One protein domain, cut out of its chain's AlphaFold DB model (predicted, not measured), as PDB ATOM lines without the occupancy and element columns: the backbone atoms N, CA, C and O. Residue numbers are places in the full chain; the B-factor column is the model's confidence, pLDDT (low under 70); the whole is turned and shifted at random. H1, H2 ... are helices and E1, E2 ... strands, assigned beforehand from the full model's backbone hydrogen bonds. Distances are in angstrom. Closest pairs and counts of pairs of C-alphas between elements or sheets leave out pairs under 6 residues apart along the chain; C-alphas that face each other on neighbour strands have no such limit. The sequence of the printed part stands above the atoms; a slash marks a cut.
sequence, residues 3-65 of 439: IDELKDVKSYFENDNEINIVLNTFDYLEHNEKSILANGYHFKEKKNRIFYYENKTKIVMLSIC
ATOM      1  N   ILE A   3     145.199 144.294 223.624       92.31
ATOM      2  CA  ILE A   3     145.745 143.478 222.529       92.31
ATOM      3  C   ILE A   3     145.174 142.050 222.484       92.31
ATOM      4  O   ILE A   3     144.965 141.531 221.393       92.31
ATOM      5  N   ASP A   4     144.874 141.434 223.631       92.06
ATOM      6  CA  ASP A   4     144.368 140.053 223.704       92.06
ATOM      7  C   ASP A   4     142.923 139.922 223.185       92.06
ATOM      8  O   ASP A   4     142.461 138.823 222.885       92.06
ATOM      9  N   GLU A   5     142.202 141.042 223.085       93.62
ATOM     10  CA  GLU A   5     140.821 141.119 222.589       93.62
ATOM     11  C   GLU A   5     140.750 141.465 221.095       93.62
ATOM     12  O   GLU A   5     139.663 141.493 220.512       93.62
ATOM     13  N   LEU A   6     141.899 141.750 220.475       95.25
ATOM     14  CA  LEU A   6     141.986 142.102 219.066       95.25
ATOM     15  C   LEU A   6     142.201 140.861 218.208       95.25
ATOM     16  O   LEU A   6     142.902 139.917 218.572       95.25
ATOM     17  N   LYS A   7     141.620 140.890 217.015       94.81
ATOM     18  CA  LYS A   7     141.765 139.849 216.004       94.81
ATOM     19  C   LYS A   7     142.683 140.309 214.894       94.81
ATOM     20  O   LYS A   7     142.719 141.487 214.547       94.81
ATOM     21  N   ASP A   8     143.378 139.339 214.314       93.31
ATOM     22  CA  ASP A   8     144.183 139.526 213.110       93.31
ATOM     23  C   ASP A   8     145.300 140.576 213.249       93.31
ATOM     24  O   ASP A   8     145.655 141.285 212.308       93.31
ATOM     25  N   VAL A   9     145.872 140.681 214.451       94.50
ATOM     26  CA  VAL A   9     147.008 141.565 214.721       94.50
ATOM     27  C   VAL A   9     148.267 140.981 214.077       94.50
ATOM     28  O   VAL A   9     148.744 139.916 214.463       94.50
ATOM     29  N   LYS A  10     148.828 141.707 213.109       93.50
ATOM     30  CA  LYS A  10     150.107 141.401 212.451       93.50
ATOM     31  C   LYS A  10     151.295 141.739 213.340       93.50
ATOM     32  O   LYS A  10     152.240 140.967 213.467       93.50
ATOM     33  N   SER A  11     151.267 142.937 213.908       93.94
ATOM     34  CA  SER A  11     152.294 143.438 214.813       93.94
ATOM     35  C   SER A  11     151.717 144.539 215.682       93.94
ATOM     36  O   SER A  11     150.835 145.278 215.239       93.94
ATOM     37  N   TYR A  12     152.271 144.703 216.876       95.19
ATOM     38  CA  TYR A  12     151.968 145.848 217.717       95.19
ATOM     39  C   TYR A  12     153.224 146.358 218.424       95.19
ATOM     40  O   TYR A  12     154.195 145.623 218.605       95.19
ATOM     41  N   PHE A  13     153.194 147.628 218.806       94.31
ATOM     42  CA  PHE A  13     154.202 148.270 219.637       94.31
ATOM     43  C   PHE A  13     153.497 149.134 220.679       94.31
ATOM     44  O   PHE A  13     152.636 149.937 220.328       94.31
ATOM     45  N   GLU A  14     153.862 148.980 221.948       95.12
ATOM     46  CA  GLU A  14     153.262 149.708 223.065       95.12
ATOM     47  C   GLU A  14     154.345 150.427 223.879       95.12
ATOM     48  O   GLU A  14     155.370 149.838 224.226       95.12
ATOM     49  N   ASN A  15     154.104 151.704 224.179       93.75
ATOM     50  CA  ASN A  15     154.875 152.509 225.125       93.75
ATOM     51  C   ASN A  15     153.931 153.146 226.170       93.75
ATOM     52  O   ASN A  15     152.737 152.835 226.219       93.75
ATOM     53  N   ASP A  16     154.456 154.026 227.027       92.19
ATOM     54  CA  ASP A  16     153.686 154.625 228.127       92.19
ATOM     55  C   ASP A  16     152.448 155.412 227.662       92.19
ATOM     56  O   ASP A  16     151.429 155.406 228.354       92.19
ATOM     57  N   ASN A  17     152.503 156.031 226.477       93.94
ATOM     58  CA  ASN A  17     151.469 156.939 225.972       93.94
ATOM     59  C   ASN A  17     150.737 156.410 224.728       93.94
ATOM     60  O   ASN A  17     149.686 156.942 224.373       93.94
ATOM     61  N   GLU A  18     151.270 155.399 224.041       95.69
ATOM     62  CA  GLU A  18     150.799 154.992 222.716       95.69
ATOM     63  C   GLU A  18     150.799 153.473 222.519       95.69
ATOM     64  O   GLU A  18     151.708 152.766 222.956       95.69
ATOM     65  N   ILE A  19     149.797 152.986 221.785       96.19
ATOM     66  CA  ILE A  19     149.693 151.613 221.294       96.19
ATOM     67  C   ILE A  19     149.515 151.670 219.774       96.19
ATOM     68  O   ILE A  19     148.485 152.113 219.274       96.19
ATOM     69  N   ASN A  20     150.514 151.210 219.032       95.69
ATOM     70  CA  ASN A  20     150.475 151.092 217.579       95.69
ATOM     71  C   ASN A  20     150.121 149.658 217.197       95.69
ATOM     72  O   ASN A  20     150.840 148.736 217.571       95.69
ATOM     73  N   ILE A  21     149.041 149.468 216.446       95.81
ATOM     74  CA  ILE A  21     148.521 148.164 216.032       95.81
ATOM     75  C   ILE A  21     148.431 148.127 214.508       95.81
ATOM     76  O   ILE A  21     147.885 149.029 213.866       95.81
ATOM     77  N   VAL A  22     148.950 147.049 213.928       94.00
ATOM     78  CA  VAL A  22     148.851 146.754 212.499       94.00
ATOM     79  C   VAL A  22     148.073 145.456 212.333       94.00
ATOM     80  O   VAL A  22     148.458 144.439 212.909       94.00
ATOM     81  N   LEU A  23     147.002 145.482 211.542       92.94
ATOM     82  CA  LEU A  23     146.212 144.302 211.185       92.94
ATOM     83  C   LEU A  23     146.758 143.626 209.919       92.94
ATOM     84  O   LEU A  23     147.319 144.307 209.050       92.94
ATOM     85  N   ASN A  24     146.595 142.303 209.786       89.38
ATOM     86  CA  ASN A  24     146.935 141.630 208.526       89.38
ATOM     87  C   ASN A  24     145.949 142.019 207.419       89.38
ATOM     88  O   ASN A  24     146.383 142.272 206.296       89.38
ATOM     89  N   THR A  25     144.658 142.103 207.741       87.19
ATOM     90  CA  THR A  25     143.559 142.317 206.793       87.19
ATOM     91  C   THR A  25     142.631 143.454 207.222       87.19
ATOM     92  O   THR A  25     142.644 143.917 208.365       87.19
ATOM     93  N   PHE A  26     141.806 143.911 206.280       87.75
ATOM     94  CA  PHE A  26     140.754 144.901 206.524       87.75
ATOM     95  C   PHE A  26     139.525 144.306 207.228       87.75
ATOM     96  O   PHE A  26     138.745 145.046 207.824       87.75
ATOM     97  N   ASP A  27     139.359 142.982 207.202       89.31
ATOM     98  CA  ASP A  27     138.110 142.304 207.578       89.31
ATOM     99  C   ASP A  27     137.775 142.421 209.069       89.31
ATOM    100  O   ASP A  27     136.615 142.350 209.465       89.31
ATOM    101  N   TYR A  28     138.787 142.647 209.909       90.44
ATOM    102  CA  TYR A  28     138.624 142.756 211.358       90.44
ATOM    103  C   TYR A  28     138.625 144.198 211.868       90.44
ATOM    104  O   TYR A  28     138.628 144.410 213.080       90.44
ATOM    105  N   LEU A  29     138.604 145.200 210.980       91.38
ATOM    106  CA  LEU A  29     138.637 146.607 211.378       91.38
ATOM    107  C   LEU A  29     137.449 146.986 212.282       91.38
ATOM    108  O   LEU A  29     137.680 147.473 213.387       91.38
ATOM    109  N   GLU A  30     136.202 146.717 211.866       92.25
ATOM    110  CA  GLU A  30     135.004 147.009 212.682       92.25
ATOM    111  C   GLU A  30     135.050 146.253 214.022       92.25
ATOM    112  O   GLU A  30     134.716 146.805 215.072       92.25
ATOM    113  N   HIS A  31     135.470 144.985 213.997       93.38
ATOM    114  CA  HIS A  31     135.574 144.166 215.203       93.38
ATOM    115  C   HIS A  31     136.556 144.774 216.211       93.38
ATOM    116  O   HIS A  31     136.210 144.969 217.375       93.38
ATOM    117  N   ASN A  32     137.760 145.107 215.748       95.12
ATOM    118  CA  ASN A  32     138.813 145.672 216.582       95.12
ATOM    119  C   ASN A  32     138.456 147.075 217.077       95.12
ATOM    120  O   ASN A  32     138.703 147.380 218.241       95.12
ATOM    121  N   GLU A  33     137.818 147.906 216.247       94.50
ATOM    122  CA  GLU A  33     137.281 149.201 216.677       94.50
ATOM    123  C   GLU A  33     136.279 149.033 217.828       94.50
ATOM    124  O   GLU A  33     136.404 149.705 218.851       94.50
ATOM    125  N   LYS A  34     135.331 148.089 217.728       94.31
ATOM    126  CA  LYS A  34     134.376 147.812 218.816       94.31
ATOM    127  C   LYS A  34     135.078 147.395 220.109       94.31
ATOM    128  O   LYS A  34     134.708 147.898 221.170       94.31
ATOM    129  N   SER A  35     136.092 146.533 220.032       96.19
ATOM    130  CA  SER A  35     136.889 146.133 221.200       96.19
ATOM    131  C   SER A  35     137.636 147.324 221.818       96.19
ATOM    132  O   SER A  35     137.614 147.503 223.035       96.19
ATOM    133  N   ILE A  36     138.235 148.198 220.999       97.00
ATOM    134  CA  ILE A  36     138.925 149.415 221.465       97.00
ATOM    135  C   ILE A  36     137.951 150.352 222.192       97.00
ATOM    136  O   ILE A  36     138.237 150.798 223.306       97.00
ATOM    137  N   LEU A  37     136.777 150.606 221.611       96.12
ATOM    138  CA  LEU A  37     135.754 151.464 222.215       96.12
ATOM    139  C   LEU A  37     135.206 150.873 223.527       96.12
ATOM    140  O   LEU A  37     135.013 151.603 224.500       96.12
ATOM    141  N   ALA A  38     135.016 149.551 223.598       96.12
ATOM    142  CA  ALA A  38     134.578 148.863 224.817       96.12
ATOM    143  C   ALA A  38     135.585 148.990 225.977       96.12
ATOM    144  O   ALA A  38     135.194 148.963 227.142       96.12
ATOM    145  N   ASN A  39     136.864 149.209 225.663       95.50
ATOM    146  CA  ASN A  39     137.937 149.445 226.629       95.50
ATOM    147  C   ASN A  39     138.077 150.927 227.050       95.50
ATOM    148  O   ASN A  39     139.089 151.323 227.631       95.50
ATOM    149  N   GLY A  40     137.068 151.761 226.778       95.81
ATOM    150  CA  GLY A  40     137.004 153.144 227.259       95.81
ATOM    151  C   GLY A  40     137.840 154.146 226.459       95.81
ATOM    152  O   GLY A  40     138.095 155.247 226.949       95.81
ATOM    153  N   TYR A  41     138.271 153.777 225.251       97.56
ATOM    154  CA  TYR A  41     138.807 154.720 224.269       97.56
ATOM    155  C   TYR A  41     137.669 155.365 223.473       97.56
ATOM    156  O   TYR A  41     136.610 154.768 223.283       97.56
ATOM    157  N   HIS A  42     137.893 156.572 222.962       97.00
ATOM    158  CA  HIS A  42     137.003 157.243 222.020       97.00
ATOM    159  C   HIS A  42     137.714 157.494 220.694       97.00
ATOM    160  O   HIS A  42     138.916 157.757 220.662       97.00
ATOM    161  N   PHE A  43     136.970 157.411 219.591       96.81
ATOM    162  CA  PHE A  43     137.490 157.764 218.274       96.81
ATOM    163  C   PHE A  43     137.853 159.251 218.234       96.81
ATOM    164  O   PHE A  43     137.055 160.103 218.630       96.81
ATOM    165  N   LYS A  44     139.060 159.548 217.757       96.38
ATOM    166  CA  LYS A  44     139.591 160.905 217.626       96.38
ATOM    167  C   LYS A  44     139.508 161.381 216.185       96.38
ATOM    168  O   LYS A  44     138.861 162.383 215.899       96.38
ATOM    169  N   GLU A  45     140.189 160.674 215.291       95.00
ATOM    170  CA  GLU A  45     140.253 161.003 213.870       95.00
ATOM    171  C   GLU A  45     140.756 159.813 213.049       95.00
ATOM    172  O   GLU A  45     141.329 158.855 213.574       95.00
ATOM    173  N   LYS A  46     140.583 159.907 211.730       92.44
ATOM    174  CA  LYS A  46     141.228 159.026 210.761       92.44
ATOM    175  C   LYS A  46     142.118 159.865 209.861       92.44
ATOM    176  O   LYS A  46     141.658 160.842 209.271       92.44
ATOM    177  N   LYS A  47     143.386 159.477 209.739       88.88
ATOM    178  CA  LYS A  47     144.355 160.171 208.888       88.88
ATOM    179  C   LYS A  47     145.294 159.174 208.236       88.88
ATOM    180  O   LYS A  47     145.871 158.335 208.919       88.88
ATOM    181  N   ASN A  48     145.479 159.298 206.922       83.38
ATOM    182  CA  ASN A  48     146.367 158.435 206.139       83.38
ATOM    183  C   ASN A  48     146.103 156.938 206.392       83.38
ATOM    184  O   ASN A  48     147.048 156.183 206.614       83.38
ATOM    185  N   ARG A  49     144.824 156.520 206.397       87.19
ATOM    186  CA  ARG A  49     144.398 155.127 206.645       87.19
ATOM    187  C   ARG A  49     144.719 154.584 208.044       87.19
ATOM    188  O   ARG A  49     144.638 153.379 208.273       87.19
ATOM    189  N   ILE A  50     145.059 155.465 208.982       91.50
ATOM    190  CA  ILE A  50     145.257 155.142 210.394       91.50
ATOM    191  C   ILE A  50     144.074 155.696 211.181       91.50
ATOM    192  O   ILE A  50     143.715 156.867 211.038       91.50
ATOM    193  N   PHE A  51     143.483 154.847 212.013       95.44
ATOM    194  CA  PHE A  51     142.414 155.194 212.937       95.44
ATOM    195  C   PHE A  51     143.025 155.507 214.298       95.44
ATOM    196  O   PHE A  51     143.733 154.679 214.872       95.44
ATOM    197  N   TYR A  52     142.754 156.706 214.798       96.81
ATOM    198  CA  TYR A  52     143.250 157.182 216.079       96.81
ATOM    199  C   TYR A  52     142.123 157.126 217.100       96.81
ATOM    200  O   TYR A  52     141.065 157.729 216.911       96.81
ATOM    201  N   TYR A  53     142.382 156.442 218.205       98.00
ATOM    202  CA  TYR A  53     141.522 156.417 219.379       98.00
ATOM    203  C   TYR A  53     142.322 156.917 220.568       98.00
ATOM    204  O   TYR A  53     143.528 156.706 220.634       98.00
ATOM    205  N   GLU A  54     141.691 157.575 221.522       97.31
ATOM    206  CA  GLU A  54     142.393 158.044 222.714       97.31
ATOM    207  C   GLU A  54     141.525 157.862 223.953       97.31
ATOM    208  O   GLU A  54     140.306 157.748 223.877       97.31
ATOM    209  N   ASN A  55     142.166 157.802 225.108       95.25
ATOM    210  CA  ASN A  55     141.516 157.978 226.396       95.25
ATOM    211  C   ASN A  55     142.352 158.962 227.227       95.25
ATOM    212  O   ASN A  55     143.237 159.641 226.708       95.25
ATOM    213  N   LYS A  56     142.090 159.062 228.535       93.06
ATOM    214  CA  LYS A  56     142.808 160.010 229.405       93.06
ATOM    215  C   LYS A  56     144.317 159.752 229.515       93.06
ATOM    216  O   LYS A  56     145.025 160.646 229.964       93.06
ATOM    217  N   THR A  57     144.792 158.550 229.189       91.38
ATOM    218  CA  THR A  57     146.174 158.126 229.454       91.38
ATOM    219  C   THR A  57     146.929 157.659 228.216       91.38
ATOM    220  O   THR A  57     148.151 157.714 228.234       91.38
ATOM    221  N   LYS A  58     146.249 157.175 227.168       95.31
ATOM    222  CA  LYS A  58     146.889 156.572 225.991       95.31
ATOM    223  C   LYS A  58     146.181 156.900 224.677       95.31
ATOM    224  O   LYS A  58     144.972 157.126 224.651       95.31
ATOM    225  N   ILE A  59     146.942 156.831 223.586       97.38
ATOM    226  CA  ILE A  59     146.466 156.855 222.199       97.38
ATOM    227  C   ILE A  59     146.639 155.461 221.588       97.38
ATOM    228  O   ILE A  59     147.687 154.837 221.727       97.38
ATOM    229  N   VAL A  60     145.625 154.973 220.884       97.88
ATOM    230  CA  VAL A  60     145.670 153.759 220.070       97.88
ATOM    231  C   VAL A  60     145.660 154.158 218.597       97.88
ATOM    232  O   VAL A  60     144.743 154.834 218.137       97.88
ATOM    233  N   MET A  61     146.671 153.717 217.858       96.44
ATOM    234  CA  MET A  61     146.789 153.871 216.411       96.44
ATOM    235  C   MET A  61     146.538 152.520 215.754       96.44
ATOM    236  O   MET A  61     147.352 151.609 215.883       96.44
ATOM    237  N   LEU A  62     145.421 152.384 215.045       95.38
ATOM    238  CA  LEU A  62     145.054 151.161 214.337       95.38
ATOM    239  C   LEU A  62     145.229 151.361 212.830       95.38
ATOM    240  O   LEU A  62     144.637 152.264 212.244       95.38
ATOM    241  N   SER A  63     146.038 150.516 212.201       91.81
ATOM    242  CA  SER A  63     146.308 150.552 210.760       91.81
ATOM    243  C   SER A  63     146.247 149.157 210.149       91.81
ATOM    244  O   SER A  63     146.216 148.151 210.859       91.81
ATOM    245  N   ILE A  64     146.212 149.094 208.822       86.38
ATOM    246  CA  ILE A  64     146.044 147.859 208.053       86.38
ATOM    247  C   ILE A  64     147.184 147.794 207.044       86.38
ATOM    248  O   ILE A  64     147.624 148.837 206.574       86.38
ATOM    249  N   CYS A  65     147.698 146.599 206.743       68.81
ATOM    250  CA  CYS A  65     148.850 146.398 205.856       68.81
ATOM    251  C   CYS A  65     148.997 147.438 204.720       68.81
ATOM    252  O   CYS A  65     148.086 147.652 203.927       68.81
TER     253      CYS A  65
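Overview. This is residues 3 to 65 of the 439 residues of an uncharacterized protein of Clostridium sp. CAG:307 (UniProt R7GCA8). What does one see first? A twisted wall of five strands has one helix, H1, packed over one face along E5, the strand in the middle; the first printed residues, 3 to 6, lie over that same face, and the other face is bare. What is it made of? The printed part has 63 residues with named elements in the order E1, E2, H1, E3, E4, E5, of mixed class, helices and strands; the sheet is mixed, in the order E1, E2, E5, E4, E3. How large is the outline? It is compact and rounded, with a radius of gyration of the C-alphas of 10.5 A and spans of 29 by 24 by 19 A.

Arrangement. How does the sheet begin? E1, residues 9 to 14, and E2, residues 18 to 23, form an antiparallel hairpin, with N 10 and O 22 at 2.8 A. E5, residues 59 to 64, is the parallel neighbour of E2, with N 21 and O 61 at 2.8 A. How does the rest join? E3, residues 42 to 47, E4, residues 50 to 54, and E5 form a meander, each strand the antiparallel neighbour of the one before; N 44 and O 52 are 2.8 A apart, and N 60 and O 53 are 2.7 A apart. E1 and E3 are the edge strands and are apart. Where is the helix? H1, residues 29 to 38, is on the sheet at a height of 7.9 A, over E5 and along the strands, at 9 degrees to E5 on the local plane; every O i to N i+4 pair in it is within hydrogen-bond range. Its closest C-alphas to E3 are those of Leu 37 and Phe 43, 7.6 A. E2, H1 and E3 make a split strand-helix-strand unit, two strands running the same way with E5 and E4 between them in the sheet, and its crossover is right-handed.

Along the chain. Where does the first strand begin? C-alpha 9 of E1 is at (147.008, 141.565, 214.721); E1 spans 13.2 A and E2 16.4 A. Where is H1? It begins at C-alpha 29, (138.637, 146.607, 211.378), and spans 14.2 A. And the last strands? E3 spans 15.3 A, E4 13.0 A and E5 16.8 A, and E5 ends at C-alpha 64, (146.044, 147.859, 208.053).

Size, cuts and confidence. How far does it reach? The two C-alphas farthest apart, those of Thr 25 and Lys 56, are 28.7 A apart. Are there cuts or long links? The printed part has no cut, and the five links between named elements are tight. Where is confidence low? The mean pLDDT of the printed part is 93.4, and residue 65 is the one printed residue under 70.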